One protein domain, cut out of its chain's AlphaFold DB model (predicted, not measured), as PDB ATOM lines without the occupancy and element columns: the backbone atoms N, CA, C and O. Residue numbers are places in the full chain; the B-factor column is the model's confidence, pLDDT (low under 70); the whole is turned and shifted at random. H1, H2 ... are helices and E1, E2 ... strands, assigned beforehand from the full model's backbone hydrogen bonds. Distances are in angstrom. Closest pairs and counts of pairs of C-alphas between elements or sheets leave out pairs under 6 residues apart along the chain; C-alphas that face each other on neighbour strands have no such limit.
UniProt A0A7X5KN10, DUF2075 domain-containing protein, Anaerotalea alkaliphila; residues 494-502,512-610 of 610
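This is residues 494 to 502 and 512 to 610 of the 610 residues of the protein "DUF2075 domain-containing protein" of Anaerotalea alkaliphila (UniProt A0A7X5KN10). A strongly twisted sheet of five strands, E2, E3, E7, E6 and E4, makes the core, with H3 over one face and the short H1 on the opposite face near E4. A separate ribbon of two parallel strands, E1 and E5, sits away from this sheet, and H2 reaches from the large sheet to that ribbon. The printed part has 108 residues with three named helices and seven named strands, in the order H1, E1, E2, E3, H2, H3, E4, E5, E6, E7. The large sheet, in the order E2, E3, E7, E6, E4, is antiparallel throughout, and the class is mixed, helices and strands. The whole is compact, with a radius of gyration of the C-alphas of 12.8 A, and its rounded outline spans 31 by 30 by 25 A.

In the large sheet, E2 is residues 520 to 524, 13.5 A from first to last C-alpha, and E3 is residues 529 to 534, 16.0 A. E7, residues 601 to 609, is the longest strand, 24.0 A, and ends with C-alpha 609 at (99.060, 49.183, 84.021). E6 is residues 592 to 598, 16.9 A, and E4 is residues 569 to 574, 13.9 A. In the small sheet, E1 is residues 513 to 516, 9.7 A, and E5 is residues 579 to 582, 9.9 A. H1, residues 494 to 498, is 6.1 A long and begins with C-alpha 494 at (100.232, 69.207, 86.631). H2, residues 537 to 545, is 12.3 A long and begins with C-alpha 537 at (112.263, 63.028, 92.054). H3, residues 557 to 564, is 10.6 A long.

In the large sheet E2 and E4 are the edge strands, and from edge to edge the strands' lines turn by 99 degrees. E2 and E3 form a hairpin, with N 523 and O 531 within hydrogen-bond range at 2.8 A. E3 and E7 are antiparallel at 138 degrees, with N 532 and O 606 at 2.9 A. E7 bends by 54 degrees at residue 604. E7 and E6 form a hairpin, with N 603 and O 596 at 2.8 A. E6 and E4 are antiparallel at 165 degrees, with N 595 and O 571 at 2.8 A. H3 is on the sheet at a height of 8.9 A and runs along the strands, at 21 degrees to E6 on the local plane. It lies over E6, but only just over that strand alone: 4 of its 8 C-alphas fall on E6 and 2 on E7. H1 is on the opposite face, over E4, at a height of 8.7 A; only just enough of the sheet lies near it, 6 C-alphas, to fit a local plane. H2 only grazes the large sheet, with its residues 537 to 541; the closest C-alphas of H2 and E7 are those of Glu 537 and Ile 604, 6.4 A apart. H1 and H2 touch, the closest C-alphas being those of Leu 498 and Arg 545, 5.8 A apart. The closest C-alphas of H2 and E1 are those of Glu 543 and Ile 515, 6.9 A apart. E1 and E5 are parallel at 29 degrees, with N 580 and O 513 at 2.9 A. Residues 581 to 582 of E5 also pair antiparallel with residues 587 to 588. E5 is apart from E7, and H3 is apart from H1. In H1, H2 and H3 every O i to N i+4 pair is within hydrogen-bond range.

The two C-alphas farthest apart are those of Asp 500 and Gly 527, at 35.1 A. Residues 503 to 511 are not printed, and C-alphas 502 and 512 across the cut are 21.7 A apart. The link from H2 to H3, 11 residues, is long. Residue 610 is the chain's last. The mean pLDDT of the printed part is 78.5; it is under 70 at residues 494 to 502, 538, 545 to 553 and 610.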
ATOM      1  N   ARG A 494     100.239  68.739  88.020       63.94
ATOM      2  CA  ARG A 494     100.232  69.207  86.631       63.94
ATOM      3  C   ARG A 494     101.216  70.356  86.386       63.94
ATOM      4  O   ARG A 494     102.063  70.258  85.507       63.94
ATOM      5  N   LYS A 495     101.176  71.407  87.216       63.47
ATOM      6  CA  LYS A 495     102.094  72.557  87.117       63.47
ATOM      7  C   LYS A 495     103.541  72.181  87.468       63.47
ATOM      8  O   LYS A 495     104.480  72.779  86.956       63.47
ATOM      9  N   LEU A 496     103.736  71.169  88.314       61.62
ATOM     10  CA  LEU A 496     105.059  70.616  88.632       61.62
ATOM     11  C   LEU A 496     105.703  69.892  87.437       61.62
ATOM     12  O   LEU A 496     106.909  70.048  87.233       61.62
ATOM     13  N   LEU A 497     104.901  69.147  86.669       63.16
ATOM     14  CA  LEU A 497     105.339  68.343  85.523       63.16
ATOM     15  C   LEU A 497     105.535  69.166  84.244       63.16
ATOM     16  O   LEU A 497     106.477  68.900  83.508       63.16
ATOM     17  N   LEU A 498     104.677  70.160  83.995       58.47
ATOM     18  CA  LEU A 498     104.625  70.876  82.711       58.47
ATOM     19  C   LEU A 498     105.064  72.352  82.786       58.47
ATOM     20  O   LEU A 498     105.236  72.997  81.756       58.47
ATOM     21  N   GLY A 499     105.258  72.913  83.984       56.69
ATOM     22  CA  GLY A 499     105.497  74.354  84.147       56.69
ATOM     23  C   GLY A 499     104.262  75.204  83.801       56.69
ATOM     24  O   GLY A 499     103.138  74.709  83.828       56.69
ATOM     25  N   ASP A 500     104.458  76.495  83.505       46.50
ATOM     26  CA  ASP A 500     103.391  77.431  83.087       46.50
ATOM     27  C   ASP A 500     103.088  77.378  81.568       46.50
ATOM     28  O   ASP A 500     102.434  78.268  81.025       46.50
ATOM     29  N   PHE A 501     103.522  76.325  80.864       49.12
ATOM     30  CA  PHE A 501     103.251  76.128  79.437       49.12
ATOM     31  C   PHE A 501     101.818  75.634  79.206       49.12
ATOM     32  O   PHE A 501     101.554  74.458  78.974       49.12
ATOM     33  N   ALA A 502     100.877  76.569  79.263       43.66
ATOM     34  CA  ALA A 502      99.526  76.397  78.757       43.66
ATOM     35  C   ALA A 502      99.196  77.549  77.802       43.66
ATOM     36  O   ALA A 502      98.396  78.413  78.138       43.66
ATOM     37  N   GLU A 512     109.964  59.022  71.013       70.62
ATOM     38  CA  GLU A 512     109.853  58.423  72.349       70.62
ATOM     39  C   GLU A 512     111.123  58.722  73.176       70.62
ATOM     40  O   GLU A 512     112.225  58.338  72.774       70.62
ATOM     41  N   LYS A 513     110.994  59.401  74.328       76.44
ATOM     42  CA  LYS A 513     112.122  59.669  75.241       76.44
ATOM     43  C   LYS A 513     112.067  58.707  76.417       76.44
ATOM     44  O   LYS A 513     111.058  58.596  77.109       76.44
ATOM     45  N   THR A 514     113.179  58.013  76.638       82.81
ATOM     46  CA  THR A 514     113.341  57.082  77.755       82.81
ATOM     47  C   THR A 514     114.144  57.740  78.875       82.81
ATOM     48  O   THR A 514     115.323  58.025  78.688       82.81
ATOM     49  N   ILE A 515     113.511  57.948  80.028       84.75
ATOM     50  CA  ILE A 515     114.129  58.402  81.278       84.75
ATOM     51  C   ILE A 515     114.545  57.171  82.069       84.75
ATOM     52  O   ILE A 515     113.698  56.338  82.394       84.75
ATOM     53  N   ARG A 516     115.833  57.040  82.388       85.81
ATOM     54  CA  ARG A 516     116.330  55.896  83.157       85.81
ATOM     55  C   ARG A 516     116.417  56.239  84.639       85.81
ATOM     56  O   ARG A 516     117.131  57.160  85.013       85.81
ATOM     57  N   ILE A 517     115.751  55.453  85.481       82.75
ATOM     58  CA  ILE A 517     115.711  55.653  86.934       82.75
ATOM     59  C   ILE A 517     116.461  54.515  87.614       82.75
ATOM     60  O   ILE A 517     116.206  53.342  87.342       82.75
ATOM     61  N   GLN A 518     117.409  54.864  88.485       77.06
ATOM     62  CA  GLN A 518     118.274  53.882  89.143       77.06
ATOM     63  C   GLN A 518     117.730  53.440  90.504       77.06
ATOM     64  O   GLN A 518     117.889  52.277  90.862       77.06
ATOM     65  N   ASP A 519     117.066  54.339  91.234       80.38
ATOM     66  CA  ASP A 519     116.502  54.057  92.555       80.38
ATOM     67  C   ASP A 519     114.981  54.268  92.566       80.38
ATOM     68  O   ASP A 519     114.470  55.378  92.369       80.38
ATOM     69  N   PHE A 520     114.255  53.166  92.745       84.94
ATOM     70  CA  PHE A 520     112.805  53.115  92.622       84.94
ATOM     71  C   PHE A 520     112.198  52.010  93.491       84.94
ATOM     72  O   PHE A 520     112.860  51.044  93.878       84.94
ATOM     73  N   GLN A 521     110.896  52.117  93.755       87.25
ATOM     74  CA  GLN A 521     110.147  51.057  94.426       87.25
ATOM     75  C   GLN A 521     108.794  50.815  93.758       87.25
ATOM     76  O   GLN A 521     107.909  51.668  93.805       87.25
ATOM     77  N   VAL A 522     108.605  49.618  93.192       88.38
ATOM     78  CA  VAL A 522     107.318  49.209  92.612       88.38
ATOM     79  C   VAL A 522     106.413  48.604  93.686       88.38
ATOM     80  O   VAL A 522     106.840  47.745  94.458       88.38
ATOM     81  N   LYS A 523     105.156  49.048  93.747       88.38
ATOM     82  CA  LYS A 523     104.120  48.528  94.649       88.38
ATOM     83  C   LYS A 523     102.790  48.392  93.911       88.38
ATOM     84  O   LYS A 523     102.477  49.258  93.098       88.38
ATOM     85  N   PRO A 524     101.976  47.366  94.203       88.69
ATOM     86  CA  PRO A 524     100.630  47.292  93.650       88.69
ATOM     87  C   PRO A 524      99.799  48.485  94.138       88.69
ATOM     88  O   PRO A 524      99.827  48.830  95.322       88.69
ATOM     89  N   MET A 525      99.083  49.124  93.215       85.69
ATOM     90  CA  MET A 525      98.027  50.079  93.548       85.69
ATOM     91  C   MET A 525      96.709  49.333  93.743       85.69
ATOM     92  O   MET A 525      96.033  49.524  94.751       85.69
ATOM     93  N   ASP A 526      96.377  48.474  92.781       81.75
ATOM     94  CA  ASP A 526      95.203  47.609  92.775       81.75
ATOM     95  C   ASP A 526      95.485  46.341  91.941       81.75
ATOM     96  O   ASP A 526      96.636  46.035  91.631       81.75
ATOM     97  N   GLY A 527      94.445  45.575  91.601       77.81
ATOM     98  CA  GLY A 527      94.574  44.339  90.822       77.81
ATOM     99  C   GLY A 527      95.003  44.515  89.357       77.81
ATOM    100  O   GLY A 527      95.223  43.508  88.692       77.81
ATOM    101  N   SER A 528      95.106  45.744  88.840       84.00
ATOM    102  CA  SER A 528      95.479  46.023  87.444       84.00
ATOM    103  C   SER A 528      96.499  47.153  87.255       84.00
ATOM    104  O   SER A 528      96.966  47.360  86.133       84.00
ATOM    105  N   HIS A 529      96.879  47.868  88.316       90.06
ATOM    106  CA  HIS A 529      97.815  48.990  88.265       90.06
ATOM    107  C   HIS A 529      98.865  48.942  89.373       90.06
ATOM    108  O   HIS A 529      98.630  48.458  90.482       90.06
ATOM    109  N   TYR A 530     100.012  49.551  89.087       91.25
ATOM    110  CA  TYR A 530     101.163  49.620  89.979       91.25
ATOM    111  C   TYR A 530     101.639  51.064  90.147       91.25
ATOM    112  O   TYR A 530     101.607  51.859  89.208       91.25
ATOM    113  N   PHE A 531     102.118  51.381  91.349       91.06
ATOM    114  CA  PHE A 531     102.955  52.543  91.619       91.06
ATOM    115  C   PHE A 531     104.414  52.171  91.400       91.06
ATOM    116  O   PHE A 531     104.856  51.135  91.886       91.06
ATOM    117  N   CYS A 532     105.179  53.049  90.771       91.88
ATOM    118  CA  CYS A 532     106.628  53.075  90.892       91.88
ATOM    119  C   CYS A 532     107.013  54.381  91.590       91.88
ATOM    120  O   CYS A 532     106.938  55.448  90.979       91.88
ATOM    121  N   ASP A 533     107.363  54.298  92.876       89.44
ATOM    122  CA  ASP A 533     107.855  55.431  93.662       89.44
ATOM    123  C   ASP A 533     109.233  55.829  93.120       89.44
ATOM    124  O   ASP A 533     110.134  54.990  93.046       89.44
ATOM    125  N   ILE A 534     109.392  57.096  92.744       86.69
ATOM    126  CA  ILE A 534     110.641  57.630  92.206       86.69
ATOM    127  C   ILE A 534     111.433  58.232  93.363       86.69
ATOM    128  O   ILE A 534     110.949  59.148  94.015       86.69
ATOM    129  N   HIS A 535     112.633  57.727  93.659       80.00
ATOM    130  CA  HIS A 535     113.450  58.308  94.737       80.00
ATOM    131  C   HIS A 535     114.262  59.521  94.259       80.00
ATOM    132  O   HIS A 535     114.523  60.436  95.036       80.00
ATOM    133  N   GLN A 536     114.603  59.567  92.968       77.12
ATOM    134  CA  GLN A 536     115.309  60.678  92.318       77.12
ATOM    135  C   GLN A 536     114.315  61.684  91.703       77.12
ATOM    136  O   GLN A 536     114.315  61.927  90.497       77.12
ATOM    137  N   GLU A 537     113.421  62.243  92.525       76.56
ATOM    138  CA  GLU A 537     112.263  63.028  92.054       76.56
ATOM    139  C   GLU A 537     112.644  64.264  91.229       76.56
ATOM    140  O   GLU A 537     111.995  64.544  90.226       76.56
ATOM    141  N   GLN A 538     113.704  64.986  91.606       68.12
ATOM    142  CA  GLN A 538     114.136  66.203  90.904       68.12
ATOM    143  C   GLN A 538     114.662  65.905  89.499       68.12
ATOM    144  O   GLN A 538     114.224  66.530  88.535       68.12
ATOM    145  N   GLN A 539     115.539  64.903  89.376       73.62
ATOM    146  CA  GLN A 539     116.056  64.453  88.084       73.62
ATOM    147  C   GLN A 539     114.905  64.006  87.178       73.62
ATOM    148  O   GLN A 539     114.811  64.433  86.031       73.62
ATOM    149  N   PHE A 540     113.975  63.215  87.721       81.06
ATOM    150  CA  PHE A 540     112.790  62.787  86.989       81.06
ATOM    151  C   PHE A 540     111.933  63.973  86.520       81.06
ATOM    152  O   PHE A 540     111.575  64.038  85.349       81.06
ATOM    153  N   LEU A 541     111.628  64.939  87.393       75.56
ATOM    154  CA  LEU A 541     110.816  66.108  87.034       75.56
ATOM    155  C   LEU A 541     111.502  67.007  85.996       75.56
ATOM    156  O   LEU A 541     110.827  67.527  85.109       75.56
ATOM    157  N   GLN A 542     112.821  67.185  86.080       70.88
ATOM    158  CA  GLN A 542     113.592  67.951  85.101       70.88
ATOM    159  C   GLN A 542     113.593  67.263  83.732       70.88
ATOM    160  O   GLN A 542     113.262  67.891  82.728       70.88
ATOM    161  N   GLU A 543     113.876  65.960  83.693       74.06
ATOM    162  CA  GLU A 543     113.892  65.193  82.447       74.06
ATOM    163  C   GLU A 543     112.496  65.095  81.806       74.06
ATOM    164  O   GLU A 543     112.389  65.130  80.581       74.06
ATOM    165  N   VAL A 544     111.423  65.042  82.609       74.06
ATOM    166  CA  VAL A 544     110.031  65.102  82.122       74.06
ATOM    167  C   VAL A 544     109.688  66.479  81.544       74.06
ATOM    168  O   VAL A 544     108.985  66.545  80.538       74.06
ATOM    169  N   ARG A 545     110.205  67.585  82.096       68.88
ATOM    170  CA  ARG A 545     109.994  68.929  81.520       68.88
ATOM    171  C   ARG A 545     110.639  69.093  80.152       68.88
ATOM    172  O   ARG A 545     110.081  69.768  79.298       68.88
ATOM    173  N   GLU A 546     111.763  68.429  79.907       63.66
ATOM    174  CA  GLU A 546     112.366  68.377  78.570       63.66
ATOM    175  C   GLU A 546     111.507  67.593  77.560       63.66
ATOM    176  O   GLU A 546     111.706  67.719  76.355       63.66
ATOM    177  N   VAL A 547     110.555  66.782  78.041       63.12
ATOM    178  CA  VAL A 547     109.535  66.085  77.235       63.12
ATOM    179  C   VAL A 547     108.265  66.937  77.082       63.12
ATOM    180  O   VAL A 547     107.478  66.709  76.170       63.12
ATOM    181  N   ALA A 548     108.052  67.954  77.925       53.28
ATOM    182  CA  ALA A 548     106.812  68.729  78.049       53.28
ATOM    183  C   ALA A 548     106.519  69.721  76.895       53.28
ATOM    184  O   ALA A 548     105.799  70.696  77.084       53.28
ATOM    185  N   GLY A 549     107.024  69.446  75.688       51.78
ATOM    186  CA  GLY A 549     106.421  69.903  74.427       51.78
ATOM    187  C   GLY A 549     105.308  68.968  73.919       51.78
ATOM    188  O   GLY A 549     104.739  69.203  72.855       51.78
ATOM    189  N   ASN A 550     105.002  67.896  74.660       54.31
ATOM    190  CA  ASN A 550     104.091  66.828  74.251       54.31
ATOM    191  C   ASN A 550     102.671  67.020  74.796       54.31
ATOM    192  O   ASN A 550     102.462  67.634  75.842       54.31
ATOM    193  N   ARG A 551     101.683  66.446  74.102       61.22
ATOM    194  CA  ARG A 551     100.288  66.439  74.557       61.22
ATOM    195  C   ARG A 551     100.150  65.602  75.834       61.22
ATOM    196  O   ARG A 551     100.760  64.539  75.970       61.22
ATOM    197  N   GLU A 552      99.341  66.088  76.776       67.25
ATOM    198  CA  GLU A 552      98.884  65.269  77.901       67.25
ATOM    199  C   GLU A 552      98.071  64.088  77.358       67.25
ATOM    200  O   GLU A 552      97.262  64.250  76.440       67.25
ATOM    201  N   LEU A 553      98.270  62.903  77.934       68.56
ATOM    202  CA  LEU A 553      97.358  61.789  77.706       68.56
ATOM    203  C   LEU A 553      96.004  62.115  78.343       68.56
ATOM    204  O   LEU A 553      95.935  62.760  79.389       68.56
ATOM    205  N   GLU A 554      94.916  61.630  77.749       74.75
ATOM    206  CA  GLU A 554      93.627  61.663  78.435       74.75
ATOM    207  C   GLU A 554      93.666  60.712  79.634       74.75
ATOM    208  O   GLU A 554      94.009  59.532  79.509       74.75
ATOM    209  N   LEU A 555      93.328  61.235  80.813       78.19
ATOM    210  CA  LEU A 555      93.216  60.413  82.007       78.19
ATOM    211  C   LEU A 555      91.892  59.647  81.969       78.19
ATOM    212  O   LEU A 555      90.817  60.241  81.901       78.19
ATOM    213  N   ASP A 556      91.982  58.322  82.032       80.44
ATOM    214  CA  ASP A 556      90.822  57.437  82.089       80.44
ATOM    215  C   ASP A 556      89.937  57.776  83.308       80.44
ATOM    216  O   ASP A 556      90.426  57.863  84.439       80.44
ATOM    217  N   ARG A 557      88.627  57.945  83.086       79.69
ATOM    218  CA  ARG A 557      87.654  58.308  84.132       79.69
ATOM    219  C   ARG A 557      87.568  57.273  85.255       79.69
ATOM    220  O   ARG A 557      87.328  57.643  86.403       79.69
ATOM    221  N   GLU A 558      87.761  55.990  84.957       81.44
ATOM    222  CA  GLU A 558      87.813  54.945  85.980       81.44
ATOM    223  C   GLU A 558      89.080  55.061  86.825       81.44
ATOM    224  O   GLU A 558      89.034  54.884  88.044       81.44
ATOM    225  N   LEU A 559      90.213  55.390  86.200       82.50
ATOM    226  CA  LEU A 559      91.482  55.586  86.900       82.50
ATOM    227  C   LEU A 559      91.444  56.846  87.776       82.50
ATOM    228  O   LEU A 559      91.908  56.827  88.915       82.50
ATOM    229  N   GLU A 560      90.810  57.910  87.288       84.00
ATOM    230  CA  GLU A 560      90.562  59.128  88.054       84.00
ATOM    231  C   GLU A 560      89.673  58.870  89.283       84.00
ATOM    232  O   GLU A 560      90.010  59.276  90.400       84.00
ATOM    233  N   ALA A 561      88.563  58.143  89.115       82.62
ATOM    234  CA  ALA A 561      87.697  57.756  90.228       82.62
ATOM    235  C   ALA A 561      88.457  56.931  91.284       82.62
ATOM    236  O   ALA A 561      88.281  57.140  92.487       82.62
ATOM    237  N   ARG A 562      89.360  56.042  90.846       83.19
ATOM    238  CA  ARG A 562      90.231  55.258  91.738       83.19
ATOM    239  C   ARG A 562      91.222  56.130  92.497       83.19
ATOM    240  O   ARG A 562      91.393  55.923  93.697       83.19
ATOM    241  N   PHE A 563      91.845  57.114  91.850       85.44
ATOM    242  CA  PHE A 563      92.762  58.028  92.537       85.44
ATOM    243  C   PHE A 563      92.061  58.814  93.640       85.44
ATOM    244  O   PHE A 563      92.572  58.879  94.759       85.44
ATOM    245  N   ASN A 564      90.860  59.320  93.360       80.19
ATOM    246  CA  ASN A 564      90.042  60.029  94.343       80.19
ATOM    247  C   ASN A 564      89.590  59.130  95.509       80.19
ATOM    248  O   ASN A 564      89.438  59.607  96.631       80.19
ATOM    249  N   GLY A 565      89.420  57.826  95.266       78.06
ATOM    250  CA  GLY A 565      89.094  56.829  96.290       78.06
ATOM    251  C   GLY A 565      90.289  56.281  97.081       78.06
ATOM    252  O   GLY A 565      90.085  55.503  98.010       78.06
ATOM    253  N   THR A 566      91.525  56.654  96.735       81.25
ATOM    254  CA  THR A 566      92.751  56.077  97.309       81.25
ATOM    255  C   THR A 566      93.354  57.008  98.377       81.25
ATOM    256  O   THR A 566      93.981  58.008  98.022       81.25
ATOM    257  N   PRO A 567      93.265  56.689  99.689       76.38
ATOM    258  CA  PRO A 567      93.620  57.626 100.767       76.38
ATOM    259  C   PRO A 567      95.085  58.077 100.782       76.38
ATOM    260  O   PRO A 567      95.403  59.148 101.302       76.38
ATOM    261  N   GLN A 568      95.996  57.260 100.241       80.81
ATOM    262  CA  GLN A 568      97.410  57.614 100.153       80.81
ATOM    263  C   GLN A 568      97.720  58.662  99.077       80.81
ATOM    264  O   GLN A 568      98.805  59.237  99.136       80.81
ATOM    265  N   ILE A 569      96.831  58.925  98.113       82.69
ATOM    266  CA  ILE A 569      97.068  59.889  97.028       82.69
ATOM    267  C   ILE A 569      96.677  61.299  97.490       82.69
ATOM    268  O   ILE A 569      95.613  61.526  98.060       82.69
ATOM    269  N   ARG A 570      97.574  62.263  97.267       77.88
ATOM    270  CA  ARG A 570      97.422  63.681  97.640       77.88
ATOM    271  C   ARG A 570      97.236  64.601  96.433       77.88
ATOM    272  O   ARG A 570      96.866  65.758  96.601       77.88
ATOM    273  N   GLY A 571      97.489  64.095  95.230       80.00
ATOM    274  CA  GLY A 571      97.272  64.786  93.962       80.00
ATOM    275  C   GLY A 571      97.727  63.924  92.789       80.00
ATOM    276  O   GLY A 571      98.527  63.008  92.972       80.00
ATOM    277  N   TYR A 572      97.230  64.207  91.589       84.12
ATOM    278  CA  TYR A 572      97.564  63.461  90.377       84.12
ATOM    279  C   TYR A 572      97.621  64.380  89.153       84.12
ATOM    280  O   TYR A 572      97.114  65.503  89.178       84.12
ATOM    281  N   ALA A 573      98.274  63.900  88.100       83.38
ATOM    282  CA  ALA A 573      98.276  64.487  86.768       83.38
ATOM    283  C   ALA A 573      98.286  63.373  85.708       83.38
ATOM    284  O   ALA A 573      98.807  62.283  85.986       83.38
ATOM    285  N   PRO A 574      97.734  63.622  84.509       82.00
ATOM    286  CA  PRO A 574      97.819  62.667  83.412       82.00
ATOM    287  C   PRO A 574      99.269  62.378  83.010       82.00
ATOM    288  O   PRO A 574     100.177  63.170  83.275       82.00
ATOM    289  N   GLY A 575      99.494  61.220  82.388       80.00
ATOM    290  CA  GLY A 575     100.776  60.906  81.766       80.00
ATOM    291  C   GLY A 575     101.079  61.840  80.590       80.00
ATOM    292  O   GLY A 575     100.187  62.495  80.049       80.00
ATOM    293  N   VAL A 576     102.342  61.884  80.179       80.50
ATOM    294  CA  VAL A 576     102.798  62.680  79.032       80.50
ATOM    295  C   VAL A 576     103.009  61.748  77.842       80.50
ATOM    296  O   VAL A 576     103.633  60.694  77.987       80.50
ATOM    297  N   GLU A 577     102.487  62.106  76.666       74.38
ATOM    298  CA  GLU A 577     102.684  61.316  75.448       74.38
ATOM    299  C   GLU A 577     104.187  61.201  75.113       74.38
ATOM    300  O   GLU A 577     104.945  62.150  75.291       74.38
ATOM    301  N   GLY A 578     104.653  60.026  74.677       75.25
ATOM    302  CA  GLY A 578     106.065  59.794  74.326       75.25
ATOM    303  C   GLY A 578     107.035  59.608  75.505       75.25
ATOM    304  O   GLY A 578     108.218  59.362  75.267       75.25
ATOM    305  N   LEU A 579     106.560  59.680  76.756       84.44
ATOM    306  CA  LEU A 579     107.366  59.409  77.947       84.44
ATOM    307  C   LEU A 579     107.479  57.902  78.230       84.44
ATOM    308  O   LEU A 579     106.478  57.211  78.439       84.44
ATOM    309  N   VAL A 580     108.714  57.417  78.343       87.62
ATOM    310  CA  VAL A 580     109.037  56.081  78.851       87.62
ATOM    311  C   VAL A 580     109.941  56.202  80.060       87.62
ATOM    312  O   VAL A 580     110.920  56.938  80.039       87.62
ATOM    313  N   VAL A 581     109.648  55.431  81.095       88.44
ATOM    314  CA  VAL A 581     110.461  55.318  82.299       88.44
ATOM    315  C   VAL A 581     111.112  53.941  82.319       88.44
ATOM    316  O   VAL A 581     110.438  52.928  82.469       88.44
ATOM    317  N   ASP A 582     112.423  53.889  82.139       89.44
ATOM    318  CA  ASP A 582     113.220  52.671  82.215       89.44
ATOM    319  C   ASP A 582     113.762  52.503  83.635       89.44
ATOM    320  O   ASP A 582     114.635  53.245  84.081       89.44
ATOM    321  N   ILE A 583     113.240  51.512  84.349       86.38
ATOM    322  CA  ILE A 583     113.678  51.171  85.709       86.38
ATOM    323  C   ILE A 583     114.739  50.056  85.701       86.38
ATOM    324  O   ILE A 583     114.891  49.295  86.652       86.38
ATOM    325  N   GLY A 584     115.440  49.878  84.581       83.31
ATOM    326  CA  GLY A 584     116.491  48.883  84.371       83.31
ATOM    327  C   GLY A 584     115.978  47.473  84.077       83.31
ATOM    328  O   GLY A 584     116.565  46.778  83.252       83.31
ATOM    329  N   ILE A 585     114.892  47.046  84.726       79.81
ATOM    330  CA  ILE A 585     114.281  45.716  84.532       79.81
ATOM    331  C   ILE A 585     113.095  45.728  83.560       79.81
ATOM    332  O   ILE A 585     112.745  44.691  83.001       79.81
ATOM    333  N   MET A 586     112.469  46.886  83.357       86.50
ATOM    334  CA  MET A 586     111.360  47.069  82.425       86.50
ATOM    335  C   MET A 586     111.231  48.536  82.020       86.50
ATOM    336  O   MET A 586     111.639  49.440  82.751       86.50
ATOM    337  N   LYS A 587     110.606  48.754  80.862       89.50
ATOM    338  CA  LYS A 587     110.227  50.076  80.367       89.50
ATOM    339  C   LYS A 587     108.747  50.309  80.626       89.50
ATOM    340  O   LYS A 587     107.897  49.556  80.159       89.50
ATOM    341  N   ILE A 588     108.457  51.349  81.386       89.56
ATOM    342  CA  ILE A 588     107.129  51.721  81.846       89.56
ATOM    343  C   ILE A 588     106.649  52.906  81.019       89.56
ATOM    344  O   ILE A 588     107.362  53.895  80.889       89.56
ATOM    345  N   ARG A 589     105.423  52.842  80.502       89.00
ATOM    346  CA  ARG A 589     104.734  54.005  79.931       89.00
ATOM    347  C   ARG A 589     103.729  54.522  80.962       89.00
ATOM    348  O   ARG A 589     102.719  53.850  81.189       89.00
ATOM    349  N   PRO A 590     104.013  55.645  81.650       88.62
ATOM    350  CA  PRO A 590     103.140  56.142  82.704       88.62
ATOM    351  C   PRO A 590     101.765  56.523  82.155       88.62
ATOM    352  O   PRO A 590     101.659  57.346  81.250       88.62
ATOM    353  N   LYS A 591     100.704  55.967  82.745       87.81
ATOM    354  CA  LYS A 591      99.324  56.427  82.515       87.81
ATOM    355  C   LYS A 591      99.035  57.719  83.277       87.81
ATOM    356  O   LYS A 591      98.255  58.550  82.825       87.81
ATOM    357  N   ALA A 592      99.659  57.874  84.442       87.19
ATOM    358  CA  ALA A 592      99.543  59.052  85.285       87.19
ATOM    359  C   ALA A 592     100.790  59.221  86.152       87.19
ATOM    360  O   ALA A 592     101.545  58.272  86.382       87.19
ATOM    361  N   VAL A 593     100.957  60.422  86.691       88.69
ATOM    362  CA  VAL A 593     101.899  60.701  87.774       88.69
ATOM    363  C   VAL A 593     101.084  61.105  88.995       88.69
ATOM    364  O   VAL A 593     100.110  61.850  88.884       88.69
ATOM    365  N   VAL A 594     101.456  60.602  90.168       87.25
ATOM    366  CA  VAL A 594     100.745  60.863  91.421       87.25
ATOM    367  C   VAL A 594     101.694  61.358  92.503       87.25
ATOM    368  O   VAL A 594     102.848  60.942  92.591       87.25
ATOM    369  N   LYS A 595     101.170  62.218  93.375       86.50
ATOM    370  CA  LYS A 595     101.741  62.519  94.687       86.50
ATOM    371  C   LYS A 595     101.098  61.591  95.695       86.50
ATOM    372  O   LYS A 595      99.871  61.611  95.828       86.50
ATOM    373  N   ARG A 596     101.878  60.799  96.425       84.00
ATOM    374  CA  ARG A 596     101.326  59.874  97.420       84.00
ATOM    375  C   ARG A 596     102.175  59.758  98.678       84.00
ATOM    376  O   ARG A 596     103.383  59.958  98.654       84.00
ATOM    377  N   MET A 597     101.540  59.381  99.781       80.94
ATOM    378  CA  MET A 597     102.222  59.020 101.022       80.94
ATOM    379  C   MET A 597     102.800  57.603 100.909       80.94
ATOM    380  O   MET A 597     102.067  56.637 100.693       80.94
ATOM    381  N   SER A 598     104.114  57.466 101.089       79.94
ATOM    382  CA  SER A 598     104.833  56.187 101.102       79.94
ATOM    383  C   SER A 598     105.877  56.210 102.220       79.94
ATOM    384  O   SER A 598     106.734  57.089 102.267       79.94
ATOM    385  N   GLY A 599     105.782  55.277 103.176       76.62
ATOM    386  CA  GLY A 599     106.732  55.193 104.298       76.62
ATOM    387  C   GLY A 599     106.763  56.438 105.199       76.62
ATOM    388  O   GLY A 599     107.827  56.819 105.675       76.62
ATOM    389  N   GLY A 600     105.623  57.112 105.390       73.81
ATOM    390  CA  GLY A 600     105.518  58.324 106.216       73.81
ATOM    391  C   GLY A 600     106.035  59.610 105.560       73.81
ATOM    392  O   GLY A 600     105.946  60.673 106.169       73.81
ATOM    393  N   LYS A 601     106.529  59.541 104.318       74.50
ATOM    394  CA  LYS A 601     106.941  60.700 103.517       74.50
ATOM    395  C   LYS A 601     106.040  60.840 102.292       74.50
ATOM    396  O   LYS A 601     105.507  59.853 101.787       74.50
ATOM    397  N   GLU A 602     105.867  62.067 101.832       78.75
ATOM    398  CA  GLU A 602     105.201  62.356 100.565       78.75
ATOM    399  C   GLU A 602     106.188  62.145  99.415       78.75
ATOM    400  O   GLU A 602     107.348  62.529  99.552       78.75
ATOM    401  N   ARG A 603     105.748  61.486  98.338       84.00
ATOM    402  CA  ARG A 603     106.593  61.119  97.195       84.00
ATOM    403  C   ARG A 603     105.880  61.240  95.857       84.00
ATOM    404  O   ARG A 603     104.651  61.116  95.796       84.00
ATOM    405  N   ILE A 604     106.659  61.407  94.795       87.81
ATOM    406  CA  ILE A 604     106.221  61.276  93.405       87.81
ATOM    407  C   ILE A 604     106.310  59.810  92.978       87.81
ATOM    408  O   ILE A 604     107.324  59.138  93.165       87.81
ATOM    409  N   ALA A 605     105.230  59.310  92.385       89.31
ATOM    410  CA  ALA A 605     105.185  57.983  91.797       89.31
ATOM    411  C   ALA A 605     104.561  58.032  90.403       89.31
ATOM    412  O   ALA A 605     103.613  58.782  90.166       89.31
ATOM    413  N   VAL A 606     105.057  57.198  89.493       91.19
ATOM    414  CA  VAL A 606     104.382  56.949  88.214       91.19
ATOM    415  C   VAL A 606     103.410  55.783  88.365       91.19
ATOM    416  O   VAL A 606     103.714  54.796  89.037       91.19
ATOM    417  N   VAL A 607     102.232  55.907  87.757       90.50
ATOM    418  CA  VAL A 607     101.210  54.857  87.717       90.50
ATOM    419  C   VAL A 607     101.199  54.238  86.335       90.50
ATOM    420  O   VAL A 607     101.099  54.942  85.328       90.50
ATOM    421  N   PHE A 608     101.265  52.916  86.285       89.94
ATOM    422  CA  PHE A 608     101.227  52.154  85.044       89.94
ATOM    423  C   PHE A 608     100.357  50.908  85.193       89.94
ATOM    424  O   PHE A 608     100.098  50.445  86.305       89.94
ATOM    425  N   GLY A 609      99.838  50.422  84.065       85.50
ATOM    426  CA  GLY A 609      99.060  49.183  84.021       85.50
ATOM    427  C   GLY A 609      99.970  47.958  84.055       85.50
ATOM    428  O   GLY A 609     101.100  48.033  83.570       85.50
ATOM    429  N   GLY A 610      99.464  46.875  84.647       65.25
ATOM    430  CA  GLY A 610     100.076  45.545  84.600       65.25
ATOM    431  C   GLY A 610     100.031  44.891  83.230       65.25
ATOM    432  O   GLY A 610      99.141  45.259  82.429       65.25
TER     433      GLY A 610